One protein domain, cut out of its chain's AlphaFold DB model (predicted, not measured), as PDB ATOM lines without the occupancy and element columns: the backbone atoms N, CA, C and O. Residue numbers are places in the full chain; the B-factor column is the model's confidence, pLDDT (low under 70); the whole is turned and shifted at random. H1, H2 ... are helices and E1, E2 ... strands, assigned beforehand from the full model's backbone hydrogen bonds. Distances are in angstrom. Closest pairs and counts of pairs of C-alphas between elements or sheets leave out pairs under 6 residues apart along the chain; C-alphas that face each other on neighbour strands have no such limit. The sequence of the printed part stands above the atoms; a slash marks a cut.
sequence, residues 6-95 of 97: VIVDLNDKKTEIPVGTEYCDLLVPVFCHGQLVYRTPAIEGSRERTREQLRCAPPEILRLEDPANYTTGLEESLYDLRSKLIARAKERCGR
ATOM      1  N   VAL A   6      36.273 -22.212 -13.176       95.31
ATOM      2  CA  VAL A   6      35.262 -23.149 -13.679       95.31
ATOM      3  C   VAL A   6      34.158 -22.364 -14.371       95.31
ATOM      4  O   VAL A   6      33.550 -21.476 -13.776       95.31
ATOM      5  N   ILE A   7      33.872 -22.722 -15.621       95.44
ATOM      6  CA  ILE A   7      32.739 -22.197 -16.381       95.44
ATOM      7  C   ILE A   7      31.608 -23.220 -16.390       95.44
ATOM      8  O   ILE A   7      31.819 -24.389 -16.711       95.44
ATOM      9  N   VAL A   8      30.399 -22.755 -16.091       96.75
ATOM     10  CA  VAL A   8      29.142 -23.495 -16.198       96.75
ATOM     11  C   VAL A   8      28.361 -22.963 -17.399       96.75
ATOM     12  O   VAL A   8      28.007 -21.781 -17.446       96.75
ATOM     13  N   ASP A   9      28.124 -23.818 -18.392       93.88
ATOM     14  CA  ASP A   9      27.360 -23.450 -19.587       93.88
ATOM     15  C   ASP A   9      25.835 -23.462 -19.352       93.88
ATOM     16  O   ASP A   9      25.338 -23.650 -18.240       93.88
ATOM     17  N   LEU A  10      25.063 -23.217 -20.414       86.31
ATOM     18  CA  LEU A  10      23.595 -23.202 -20.357       86.31
ATOM     19  C   LEU A  10      22.954 -24.579 -20.113       86.31
ATOM     20  O   LEU A  10      21.782 -24.627 -19.749       86.31
ATOM     21  N   ASN A  11      23.696 -25.666 -20.328       90.31
ATOM     22  CA  ASN A  11      23.268 -27.046 -20.096       90.31
ATOM     23  C   ASN A  11      23.836 -27.592 -18.774       90.31
ATOM     24  O   ASN A  11      23.907 -28.807 -18.592       90.31
ATOM     25  N   ASP A  12      24.282 -26.702 -17.883       91.62
ATOM     26  CA  ASP A  12      24.899 -27.012 -16.592       91.62
ATOM     27  C   ASP A  12      26.188 -27.849 -16.700       91.62
ATOM     28  O   ASP A  12      26.646 -28.455 -15.725       91.62
ATOM     29  N   LYS A  13      26.821 -27.868 -17.880       94.19
ATOM     30  CA  LYS A  13      28.105 -28.535 -18.078       94.19
ATOM     31  C   LYS A  13      29.216 -27.660 -17.513       94.19
ATOM     32  O   LYS A  13      29.389 -26.508 -17.914       94.19
ATOM     33  N   LYS A  14      30.015 -28.250 -16.625       94.88
ATOM     34  CA  LYS A  14      31.206 -27.620 -16.052       94.88
ATOM     35  C   LYS A  14      32.430 -27.873 -16.925       94.88
ATOM     36  O   LYS A  14      32.669 -29.005 -17.348       94.88
ATOM     37  N   THR A  15      33.195 -26.821 -17.185       94.25
ATOM     38  CA  THR A  15      34.464 -26.866 -17.920       94.25
ATOM     39  C   THR A  15      35.512 -26.078 -17.147       94.25
ATOM     40  O   THR A  15      35.281 -24.922 -16.797       94.25
ATOM     41  N   GLU A  16      36.659 -26.695 -16.879       94.19
ATOM     42  CA  GLU A  16      37.785 -26.038 -16.216       94.19
ATOM     43  C   GLU A  16      38.636 -25.274 -17.235       94.19
ATOM     44  O   GLU A  16      39.010 -25.815 -18.279       94.19
ATOM     45  N   ILE A  17      38.960 -24.020 -16.920       92.44
ATOM     46  CA  ILE A  17      39.966 -23.235 -17.628       92.44
ATOM     47  C   ILE A  17      41.299 -23.398 -16.890       92.44
ATOM     48  O   ILE A  17      41.386 -23.052 -15.705       92.44
ATOM     49  N   PRO A  18      42.352 -23.886 -17.573       92.44
ATOM     50  CA  PRO A  18      43.678 -23.999 -16.988       92.44
ATOM     51  C   PRO A  18      44.212 -22.670 -16.446       92.44
ATOM     52  O   PRO A  18      44.022 -21.595 -17.016       92.44
ATOM     53  N   VAL A  19      44.953 -22.747 -15.343       92.25
ATOM     54  CA  VAL A  19      45.640 -21.575 -14.792       92.25
ATOM     55  C   VAL A  19      46.666 -21.070 -15.808       92.25
ATOM     56  O   VAL A  19      47.475 -21.840 -16.322       92.25
ATOM     57  N   GLY A  20      46.648 -19.765 -16.076       89.75
ATOM     58  CA  GLY A  20      47.558 -19.134 -17.034       89.75
ATOM     59  C   GLY A  20      47.072 -19.152 -18.484       89.75
ATOM     60  O   GLY A  20      47.823 -18.732 -19.358       89.75
ATOM     61  N   THR A  21      45.838 -19.594 -18.757       91.38
ATOM     62  CA  THR A  21      45.208 -19.364 -20.063       91.38
ATOM     63  C   THR A  21      45.113 -17.865 -20.347       91.38
ATOM     64  O   THR A  21      44.617 -17.095 -19.522       91.38
ATOM     65  N   GLU A  22      45.596 -17.451 -21.519       91.81
ATOM     66  CA  GLU A  22      45.488 -16.066 -21.973       91.81
ATOM     67  C   GLU A  22      44.021 -15.677 -22.176       91.81
ATOM     68  O   GLU A  22      43.217 -16.446 -22.704       91.81
ATOM     69  N   TYR A  23      43.675 -14.462 -21.763       92.50
ATOM     70  CA  TYR A  23      42.330 -13.920 -21.895       92.50
ATOM     71  C   TYR A  23      42.390 -12.441 -22.271       92.50
ATOM     72  O   TYR A  23      43.409 -11.771 -22.098       92.50
ATOM     73  N   CYS A  24      41.276 -11.920 -22.779       92.38
ATOM     74  CA  CYS A  24      41.096 -10.489 -22.969       92.38
ATOM     75  C   CYS A  24      39.693 -10.058 -22.545       92.38
ATOM     76  O   CYS A  24      38.715 -10.779 -22.756       92.38
ATOM     77  N   ASP A  25      39.599  -8.861 -21.973       94.94
ATOM     78  CA  ASP A  25      38.313  -8.242 -21.682       94.94
ATOM     79  C   ASP A  25      37.639  -7.824 -22.991       94.94
ATOM     80  O   ASP A  25      38.149  -6.994 -23.748       94.94
ATOM     81  N   LEU A  26      36.471  -8.408 -23.270       94.25
ATOM     82  CA  LEU A  26      35.701  -8.087 -24.475       94.25
ATOM     83  C   LEU A  26      34.992  -6.734 -24.361       94.25
ATOM     84  O   LEU A  26      34.834  -6.024 -25.355       94.25
ATOM     85  N   LEU A  27      34.552  -6.384 -23.151       96.12
ATOM     86  CA  LEU A  27      33.890  -5.118 -22.866       96.12
ATOM     87  C   LEU A  27      34.923  -4.102 -22.392       96.12
ATOM     88  O   LEU A  27      35.342  -4.115 -21.238       96.12
ATOM     89  N   VAL A  28      35.298  -3.197 -23.294       95.19
ATOM     90  CA  VAL A  28      36.182  -2.068 -22.991       95.19
ATOM     91  C   VAL A  28      35.379  -0.763 -22.912       95.19
ATOM     92  O   VAL A  28      34.428  -0.583 -23.679       95.19
ATOM     93  N   PRO A  29      35.722   0.169 -22.005       96.56
ATOM     94  CA  PRO A  29      35.011   1.437 -21.883       96.56
ATOM     95  C   PRO A  29      35.076   2.255 -23.176       96.56
ATOM     96  O   PRO A  29      36.163   2.575 -23.651       96.56
ATOM     97  N   VAL A  30      33.911   2.631 -23.713       97.25
ATOM     98  CA  VAL A  30      33.808   3.566 -24.849       97.25
ATOM     99  C   VAL A  30      33.559   4.986 -24.361       97.25
ATOM    100  O   VAL A  30      34.284   5.907 -24.732       97.25
ATOM    101  N   PHE A  31      32.585   5.144 -23.466       97.88
ATOM    102  CA  PHE A  31      32.262   6.406 -22.816       97.88
ATOM    103  C   PHE A  31      32.321   6.262 -21.295       97.88
ATOM    104  O   PHE A  31      31.801   5.292 -20.743       97.88
ATOM    105  N   CYS A  32      32.874   7.264 -20.615       97.50
ATOM    106  CA  CYS A  32      32.830   7.396 -19.160       97.50
ATOM    107  C   CYS A  32      32.302   8.784 -18.809       97.50
ATOM    108  O   CYS A  32      32.805   9.782 -19.316       97.50
ATOM    109  N   HIS A  33      31.264   8.857 -17.971       97.19
ATOM    110  CA  HIS A  33      30.644  10.126 -17.559       97.19
ATOM    111  C   HIS A  33      30.276  11.056 -18.737       97.19
ATOM    112  O   HIS A  33      30.440  12.269 -18.664       97.19
ATOM    113  N   GLY A  34      29.795  10.480 -19.845       97.44
ATOM    114  CA  GLY A  34      29.431  11.227 -21.057       97.44
ATOM    115  C   GLY A  34      30.610  11.646 -21.945       97.44
ATOM    116  O   GLY A  34      30.387  12.240 -22.995       97.44
ATOM    117  N   GLN A  35      31.848  11.319 -21.573       97.25
ATOM    118  CA  GLN A  35      33.048  11.620 -22.356       97.25
ATOM    119  C   GLN A  35      33.523  10.384 -23.124       97.25
ATOM    120  O   GLN A  35      33.583   9.295 -22.556       97.25
ATOM    121  N   LEU A  36      33.871  10.550 -24.406       96.62
ATOM    122  CA  LEU A  36      34.485   9.498 -25.221       96.62
ATOM    123  C   LEU A  36      35.909   9.239 -24.707       96.62
ATOM    124  O   LEU A  36      36.776  10.101 -24.840       96.62
ATOM    125  N   VAL A  37      36.140   8.060 -24.129       97.75
ATOM    126  CA  VAL A  37      37.453   7.644 -23.598       97.75
ATOM    127  C   VAL A  37      38.154   6.623 -24.492       97.75
ATOM    128  O   VAL A  37      39.370   6.461 -24.414       97.75
ATOM    129  N   TYR A  38      37.408   5.939 -25.362       96.69
ATOM    130  CA  TYR A  38      37.981   4.973 -26.288       96.69
ATOM    131  C   TYR A  38      38.663   5.650 -27.467       96.69
ATOM    132  O   TYR A  38      38.101   6.521 -28.135       96.69
ATOM    133  N   ARG A  39      39.877   5.186 -27.763       94.94
ATOM    134  CA  ARG A  39      40.607   5.590 -28.956       94.94
ATOM    135  C   ARG A  39      40.166   4.730 -30.134       94.94
ATOM    136  O   ARG A  39      40.652   3.615 -30.304       94.94
ATOM    137  N   THR A  40      39.276   5.274 -30.959       93.31
ATOM    138  CA  THR A  40      38.808   4.603 -32.175       93.31
ATOM    139  C   THR A  40      39.985   4.293 -33.108       93.31
ATOM    140  O   THR A  40      40.709   5.219 -33.492       93.31
ATOM    141  N   PRO A  41      40.210   3.019 -33.477       94.75
ATOM    142  CA  PRO A  41      41.243   2.663 -34.439       94.75
ATOM    143  C   PRO A  41      40.860   3.137 -35.848       94.75
ATOM    144  O   PRO A  41      39.685   3.327 -36.164       94.75
ATOM    145  N   ALA A  42      41.859   3.282 -36.719       97.00
ATOM    146  CA  ALA A  42      41.617   3.427 -38.151       97.00
ATOM    147  C   ALA A  42      40.953   2.157 -38.719       97.00
ATOM    148  O   ALA A  42      41.053   1.071 -38.136       97.00
ATOM    149  N   ILE A  43      40.291   2.278 -39.872       97.69
ATOM    150  CA  ILE A  43      39.540   1.167 -40.476       97.69
ATOM    151  C   ILE A  43      40.446  -0.029 -40.809       97.69
ATOM    152  O   ILE A  43      40.039  -1.182 -40.663       97.69
ATOM    153  N   GLU A  44      41.699   0.230 -41.173       97.88
ATOM    154  CA  GLU A  44      42.730  -0.772 -41.431       97.88
ATOM    155  C   GLU A  44      43.065  -1.567 -40.165       97.88
ATOM    156  O   GLU A  44      43.183  -2.788 -40.225       97.88
ATOM    157  N   GLY A  45      43.137  -0.895 -39.010       97.50
ATOM    158  CA  GLY A  45      43.385  -1.538 -37.719       97.50
ATOM    159  C   GLY A  45      42.244  -2.471 -37.313       97.50
ATOM    160  O   GLY A  45      42.481  -3.605 -36.902       97.50
ATOM    161  N   SER A  46      40.997  -2.037 -37.511       96.69
ATOM    162  CA  SER A  46      39.822  -2.897 -37.304       96.69
ATOM    163  C   SER A  46      39.825  -4.107 -38.242       96.69
ATOM    164  O   SER A  46      39.492  -5.215 -37.824       96.69
ATOM    165  N   ARG A  47      40.225  -3.918 -39.508       98.12
ATOM    166  CA  ARG A  47      40.312  -5.000 -40.496       98.12
ATOM    167  C   ARG A  47      41.361  -6.039 -40.113       98.12
ATOM    168  O   ARG A  47      41.084  -7.232 -40.230       98.12
ATOM    169  N   GLU A  48      42.535  -5.595 -39.677       97.94
ATOM    170  CA  GLU A  48      43.618  -6.503 -39.304       97.94
ATOM    171  C   GLU A  48      43.275  -7.287 -38.041       97.94
ATOM    172  O   GLU A  48      43.346  -8.514 -38.056       97.94
ATOM    173  N   ARG A  49      42.726  -6.616 -37.019       95.81
ATOM    174  CA  ARG A  49      42.226  -7.292 -35.814       95.81
ATOM    175  C   ARG A  49      41.228  -8.396 -36.162       95.81
ATOM    176  O   ARG A  49      41.331  -9.497 -35.638       95.81
ATOM    177  N   THR A  50      40.270  -8.142 -37.056       96.88
ATOM    178  CA  THR A  50      39.313  -9.175 -37.487       96.88
ATOM    179  C   THR A  50      40.011 -10.379 -38.120       96.88
ATOM    180  O   THR A  50      39.669 -11.515 -37.800       96.88
ATOM    181  N   ARG A  51      41.007 -10.163 -38.989       97.44
ATOM    182  CA  ARG A  51      41.764 -11.259 -39.618       97.44
ATOM    183  C   ARG A  51      42.547 -12.076 -38.598       97.44
ATOM    184  O   ARG A  51      42.531 -13.299 -38.676       97.44
ATOM    185  N   GLU A  52      43.207 -11.417 -37.652       96.38
ATOM    186  CA  GLU A  52      43.948 -12.080 -36.576       96.38
ATOM    187  C   GLU A  52      43.020 -12.932 -35.707       96.38
ATOM    188  O   GLU A  52      43.290 -14.109 -35.492       96.38
ATOM    189  N   GLN A  53      41.881 -12.383 -35.275       94.94
ATOM    190  CA  GLN A  53      40.926 -13.113 -34.436       94.94
ATOM    191  C   GLN A  53      40.318 -14.320 -35.163       94.94
ATOM    192  O   GLN A  53      40.209 -15.395 -34.578       94.94
ATOM    193  N   LEU A  54      39.986 -14.184 -36.453       96.00
ATOM    194  CA  LEU A  54      39.508 -15.309 -37.263       96.00
ATOM    195  C   LEU A  54      40.567 -16.406 -37.429       96.00
ATOM    196  O   LEU A  54      40.211 -17.575 -37.506       96.00
ATOM    197  N   ARG A  55      41.862 -16.062 -37.455       95.62
ATOM    198  CA  ARG A  55      42.949 -17.057 -37.486       95.62
ATOM    199  C   ARG A  55      43.092 -17.826 -36.172       95.62
ATOM    200  O   ARG A  55      43.575 -18.953 -36.204       95.62
ATOM    201  N   CYS A  56      42.713 -17.225 -35.047       92.12
ATOM    202  CA  CYS A  56      42.757 -17.865 -33.729       92.12
ATOM    203  C   CYS A  56      41.512 -18.716 -33.432       92.12
ATOM    204  O   CYS A  56      41.540 -19.543 -32.523       92.12
ATOM    205  N   ALA A  57      40.418 -18.509 -34.167       92.81
ATOM    206  CA  ALA A  57      39.169 -19.226 -33.959       92.81
ATOM    207  C   ALA A  57      39.247 -20.684 -34.473       92.81
ATOM    208  O   ALA A  57      39.797 -20.924 -35.550       92.81
ATOM    209  N   PRO A  58      38.665 -21.662 -33.748       93.31
ATOM    210  CA  PRO A  58      38.577 -23.043 -34.218       93.31
ATOM    211  C   PRO A  58      37.871 -23.146 -35.585       93.31
ATOM    212  O   PRO A  58      36.808 -22.548 -35.765       93.31
ATOM    213  N   PRO A  59      38.394 -23.907 -36.563       94.38
ATOM    214  CA  PRO A  59      37.789 -23.998 -37.895       94.38
ATOM    215  C   PRO A  59      36.332 -24.479 -37.889       94.38
ATOM    216  O   PRO A  59      35.559 -24.118 -38.772       94.38
ATOM    217  N   GLU A  60      35.943 -25.289 -36.904       96.38
ATOM    218  CA  GLU A  60      34.606 -25.871 -36.786       96.38
ATOM    219  C   GLU A  60      33.528 -24.820 -36.531       96.38
ATOM    220  O   GLU A  60      32.424 -24.948 -37.059       96.38
ATOM    221  N   ILE A  61      33.844 -23.770 -35.765       95.81
ATOM    222  CA  ILE A  61      32.900 -22.677 -35.492       95.81
ATOM    223  C   ILE A  61      32.806 -21.687 -36.663       95.81
ATOM    224  O   ILE A  61      31.881 -20.884 -36.714       95.81
ATOM    225  N   LEU A  62      33.765 -21.729 -37.597       95.56
ATOM    226  CA  LEU A  62      33.846 -20.830 -38.755       95.56
ATOM    227  C   LEU A  62      33.205 -21.405 -40.027       95.56
ATOM    228  O   LEU A  62      33.211 -20.744 -41.068       95.56
ATOM    229  N   ARG A  63      32.689 -22.638 -39.982       95.94
ATOM    230  CA  ARG A  63      32.035 -23.266 -41.138       95.94
ATOM    231  C   ARG A  63      30.789 -22.471 -41.536       95.94
ATOM    232  O   ARG A  63      30.042 -22.004 -40.685       95.94
ATOM    233  N   LEU A  64      30.561 -22.333 -42.841       96.19
ATOM    234  CA  LEU A  64      29.354 -21.676 -43.363       96.19
ATOM    235  C   LEU A  64      28.128 -22.595 -43.303       96.19
ATOM    236  O   LEU A  64      27.006 -22.121 -43.145       96.19
ATOM    237  N   GLU A  65      28.356 -23.899 -43.417       96.62
ATOM    238  CA  GLU A  65      27.343 -24.941 -43.303       96.62
ATOM    239  C   GLU A  65      27.585 -25.720 -42.009       96.62
ATOM    240  O   GLU A  65      28.717 -26.125 -41.742       96.62
ATOM    241  N   ASP A  66      26.526 -25.901 -41.217       94.94
ATOM    242  CA  ASP A  66      26.531 -26.638 -39.944       94.94
ATOM    243  C   ASP A  66      27.724 -26.293 -39.012       94.94
ATOM    244  O   ASP A  66      28.589 -27.138 -38.743       94.94
ATOM    245  N   PRO A  67      27.839 -25.028 -38.549       96.62
ATOM    246  CA  PRO A  67      28.914 -24.624 -37.653       96.62
ATOM    247  C   PRO A  67      28.786 -25.290 -36.282       96.62
ATOM    248  O   PRO A  67      27.695 -25.431 -35.727       96.62
ATOM    249  N   ALA A  68      29.927 -25.627 -35.682       94.50
ATOM    250  CA  ALA A  68      29.949 -26.081 -34.300       94.50
ATOM    251  C   ALA A  68      29.547 -24.949 -33.340       94.50
ATOM    252  O   ALA A  68      29.855 -23.776 -33.553       94.50
ATOM    253  N   ASN A  69      28.899 -25.317 -32.234       91.69
ATOM    254  CA  ASN A  69      28.556 -24.366 -31.184       91.69
ATOM    255  C   ASN A  69      29.816 -23.881 -30.458       91.69
ATOM    256  O   ASN A  69      30.595 -24.686 -29.947       91.69
ATOM    257  N   TYR A  70      29.970 -22.563 -30.339       90.31
ATOM    258  CA  TYR A  70      30.972 -21.970 -29.461       90.31
ATOM    259  C   TYR A  70      30.461 -21.972 -28.017       90.31
ATOM    260  O   TYR A  70      29.426 -21.372 -27.712       90.31
ATOM    261  N   THR A  71      31.164 -22.666 -27.124       88.88
ATOM    262  CA  THR A  71      30.752 -22.773 -25.722       88.88
ATOM    263  C   THR A  71      30.831 -21.412 -25.037       88.88
ATOM    264  O   THR A  71      31.848 -20.727 -25.077       88.88
ATOM    265  N   THR A  72      29.743 -21.041 -24.368       92.19
ATOM    266  CA  THR A  72      29.667 -19.856 -23.515       92.19
ATOM    267  C   THR A  72      29.042 -20.257 -22.189       92.19
ATOM    268  O   THR A  72      28.173 -21.129 -22.137       92.19
ATOM    269  N   GLY A  73      29.497 -19.640 -21.108       94.38
ATOM    270  CA  GLY A  73      29.009 -19.951 -19.776       94.38
ATOM    271  C   GLY A  73      29.395 -18.882 -18.772       94.38
ATOM    272  O   GLY A  73      30.111 -17.932 -19.091       94.38
ATOM    273  N   LEU A  74      28.875 -19.037 -17.564       96.50
ATOM    274  CA  LEU A  74      29.181 -18.173 -16.434       96.50
ATOM    275  C   LEU A  74      30.267 -18.827 -15.591       96.50
ATOM    276  O   LEU A  74      30.304 -20.048 -15.474       96.50
ATOM    277  N   GLU A  75      31.112 -18.017 -14.966       95.69
ATOM    278  CA  GLU A  75      31.940 -18.506 -13.867       95.69
ATOM    279  C   GLU A  75      31.034 -19.083 -12.760       95.69
ATOM    280  O   GLU A  75      29.896 -18.635 -12.573       95.69
ATOM    281  N   GLU A  76      31.502 -20.125 -12.078       95.50
ATOM    282  CA  GLU A  76      30.715 -20.917 -11.129       95.50
ATOM    283  C   GLU A  76      30.010 -20.076 -10.053       95.50
ATOM    284  O   GLU A  76      28.803 -20.232  -9.841       95.50
ATOM    285  N   SER A  77      30.704 -19.126  -9.422       95.06
ATOM    286  CA  SER A  77      30.099 -18.258  -8.407       95.06
ATOM    287  C   SER A  77      28.988 -17.368  -8.981       95.06
ATOM    288  O   SER A  77      27.955 -17.142  -8.333       95.06
ATOM    289  N   LEU A  78      29.150 -16.900 -10.224       96.00
ATOM    290  CA  LEU A  78      28.149 -16.102 -10.927       96.00
ATOM    291  C   LEU A  78      26.939 -16.945 -11.348       96.00
ATOM    292  O   LEU A  78      25.794 -16.485 -11.235       96.00
ATOM    293  N   TYR A  79      27.168 -18.180 -11.796       96.81
ATOM    294  CA  TYR A  79      26.109 -19.149 -12.064       96.81
ATOM    295  C   TYR A  79      25.275 -19.409 -10.800       96.81
ATOM    296  O   TYR A  79      24.048 -19.270 -10.819       96.81
ATOM    297  N   ASP A  80      25.932 -19.684  -9.674       96.12
ATOM    298  CA  ASP A  80      25.273 -19.922  -8.391       96.12
ATOM    299  C   ASP A  80      24.460 -18.713  -7.927       96.12
ATOM    300  O   ASP A  80      23.336 -18.850  -7.428       96.12
ATOM    301  N   LEU A  81      25.013 -17.508  -8.092       97.50
ATOM    302  CA  LEU A  81      24.312 -16.270  -7.780       97.50
ATOM    303  C   LEU A  81      23.041 -16.130  -8.625       97.50
ATOM    304  O   LEU A  81      21.967 -15.870  -8.073       97.50
ATOM    305  N   ARG A  82      23.132 -16.346  -9.943       96.12
ATOM    306  CA  ARG A  82      21.974 -16.332 -10.849       96.12
ATOM    307  C   ARG A  82      20.913 -17.334 -10.394       96.12
ATOM    308  O   ARG A  82      19.748 -16.956 -10.255       96.12
ATOM    309  N   SER A  83      21.304 -18.576 -10.116       95.56
ATOM    310  CA  SER A  83      20.398 -19.645  -9.679       95.56
ATOM    311  C   SER A  83      19.678 -19.291  -8.374       95.56
ATOM    312  O   SER A  83      18.449 -19.391  -8.291       95.56
ATOM    313  N   LYS A  84      20.405 -18.752  -7.384       97.19
ATOM    314  CA  LYS A  84      19.832 -18.252  -6.119       97.19
ATOM    315  C   LYS A  84      18.816 -17.129  -6.351       97.19
ATOM    316  O   LYS A  84      17.759 -17.111  -5.720       97.19
ATOM    317  N   LEU A  85      19.114 -16.183  -7.244       97.12
ATOM    318  CA  LEU A  85      18.214 -15.064  -7.546       97.12
ATOM    319  C   LEU A  85      16.935 -15.522  -8.260       97.12
ATOM    320  O   LEU A  85      15.851 -15.046  -7.914       97.12
ATOM    321  N   ILE A  86      17.039 -16.472  -9.194       95.69
ATOM    322  CA  ILE A  86      15.883 -17.064  -9.886       95.69
ATOM    323  C   ILE A  86      14.978 -17.803  -8.896       95.69
ATOM    324  O   ILE A  86      13.763 -17.602  -8.924       95.69
ATOM    325  N   ALA A  87      15.545 -18.614  -7.996       95.69
ATOM    326  CA  ALA A  87      14.777 -19.321  -6.969       95.69
ATOM    327  C   ALA A  87      13.980 -18.341  -6.089       95.69
ATOM    328  O   ALA A  87      12.757 -18.441  -5.990       95.69
ATOM    329  N   ARG A  88      14.648 -17.301  -5.568       96.38
ATOM    330  CA  ARG A  88      14.005 -16.240  -4.772       96.38
ATOM    331  C   ARG A  88      12.894 -15.512  -5.529       96.38
ATOM    332  O   ARG A  88      11.901 -15.105  -4.930       96.38
ATOM    333  N   ALA A  89      13.064 -15.281  -6.831       95.62
ATOM    334  CA  ALA A  89      12.037 -14.635  -7.647       95.62
ATOM    335  C   ALA A  89      10.788 -15.520  -7.796       95.62
ATOM    336  O   ALA A  89       9.674 -15.024  -7.632       95.62
ATOM    337  N   LYS A  90      10.968 -16.828  -8.023       93.94
ATOM    338  CA  LYS A  90       9.866 -17.798  -8.127       93.94
ATOM    339  C   LYS A  90       9.075 -17.920  -6.822       93.94
ATOM    340  O   LYS A  90       7.848 -17.886  -6.858       93.94
ATOM    341  N   GLU A  91       9.755 -17.976  -5.677       92.56
ATOM    342  CA  GLU A  91       9.107 -18.019  -4.355       92.56
ATOM    343  C   GLU A  91       8.210 -16.801  -4.097       92.56
ATOM    344  O   GLU A  91       7.129 -16.932  -3.527       92.56
ATOM    345  N   ARG A  92       8.635 -15.610  -4.535       84.62
ATOM    346  CA  ARG A  92       7.853 -14.376  -4.377       84.62
ATOM    347  C   ARG A  92       6.614 -14.338  -5.269       84.62
ATOM    348  O   ARG A  92       5.593 -13.826  -4.826       84.62
ATOM    349  N   CYS A  93       6.681 -14.886  -6.482       74.19
ATOM    350  CA  CYS A  93       5.515 -15.004  -7.364       74.19
ATOM    351  C   CYS A  93       4.520 -16.087  -6.917       74.19
ATOM    352  O   CYS A  93       3.345 -15.986  -7.245       74.19
ATOM    353  N   GLY A  94       4.973 -17.109  -6.184       66.12
ATOM    354  CA  GLY A  94       4.128 -18.201  -5.692       66.12
ATOM    355  C   GLY A  94       3.370 -17.915  -4.389       66.12
ATOM    356  O   GLY A  94       2.582 -18.756  -3.961       66.12
ATOM    357  N   ARG A  95       3.585 -16.764  -3.736       49.69
ATOM    358  CA  ARG A  95       2.796 -16.367  -2.559       49.69
ATOM    359  C   ARG A  95       1.460 -15.768  -3.020       49.69
ATOM    360  O   ARG A  95       1.497 -14.792  -3.770       49.69
TER     361      ARG A  95
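AT A GLANCE: This is residues 6 to 95 of the 97 residues of the protein "NAPRTase_C domain-containing protein" of Verrucomicrobia bacterium (UniProt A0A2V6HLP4). A small three-stranded sheet, E2 E1 E3, has a long helix, H3, running off from it, and the rest of the chain makes a wide, open loop with helix H1 on its far side and the short helix H2 on the way back to E3. The middle of this loop is empty, and residues 83 to 95, of which 83 to 93 belong to H3, stick out as an arm. The printed part has 90 residues, with three named strands and three named helices in the order E1 E2 H1 H2 E3 H3; the sheet, in the order E2 E1 E3, is antiparallel, and the class is mixed, helices and strands. The whole is extended, with a radius of gyration of the C-alphas of 19.0 A and spans of 57 by 41 by 31 A.

HOW THE PARTS SIT: The inner strand of the sheet is E1, residues 6 to 9. E2, residues 14 to 17, an edge strand, forms a hairpin with E1; they are antiparallel at 137 degrees, with N 7 and O 15 2.9 A apart and N 15 and O 7 2.8 A apart, within hydrogen-bond range. The other edge strand, E3, residues 73 to 75, is antiparallel to E1 at 148 degrees, with N 8 and O 74 within hydrogen-bond range at 2.8 A. H3, residues 76 to 93, only grazes the sheet, with its residues 76 to 82; the closest C-alphas of E1 and H3 are those of Val 6 and Glu 76, 5.7 A apart. H1, residues 43 to 56, and H2, residues 59 to 62, are not on the sheet. H1 and H2 are only just apart, their closest C-alphas at 8.0 A. E2, H1 H2 and E3 form a split strand-helix-strand unit, two strands that run the same way with E1 between them in the sheet, and its crossover is right-handed. Every O i to N i+4 pair is within hydrogen-bond range in H1 and H3; H2 is too short for such a pair.

IN THESE COORDINATES: E1 begins at C-alpha 6, (35.262, -23.149, -13.679), and measures 9.9 A, as does E2. E3 measures 6.8 A. H1 begins at C-alpha 43, (39.540, 1.167, -40.476), and measures 20.4 A; H2 measures 5.1 A. H3 measures 26.2 A and ends at C-alpha 93, (5.515, -15.004, -7.364).

THE WHOLE: The two C-alphas farthest apart are those of Glu 44 and Arg 95, 57.9 A. The printed part has no cut. The link from E2 to H1, residues 18 to 42, is long, and within it residues 31 to 32 pair briefly with residues 35 to 36, antiparallel. Residues 19 to 27, residues 31 to 36 and residues 41 to 53, of which 43 to 53 belong to H1, also stand free. The mean pLDDT of the printed part is 93.8, and residues 94 to 95 are under 70.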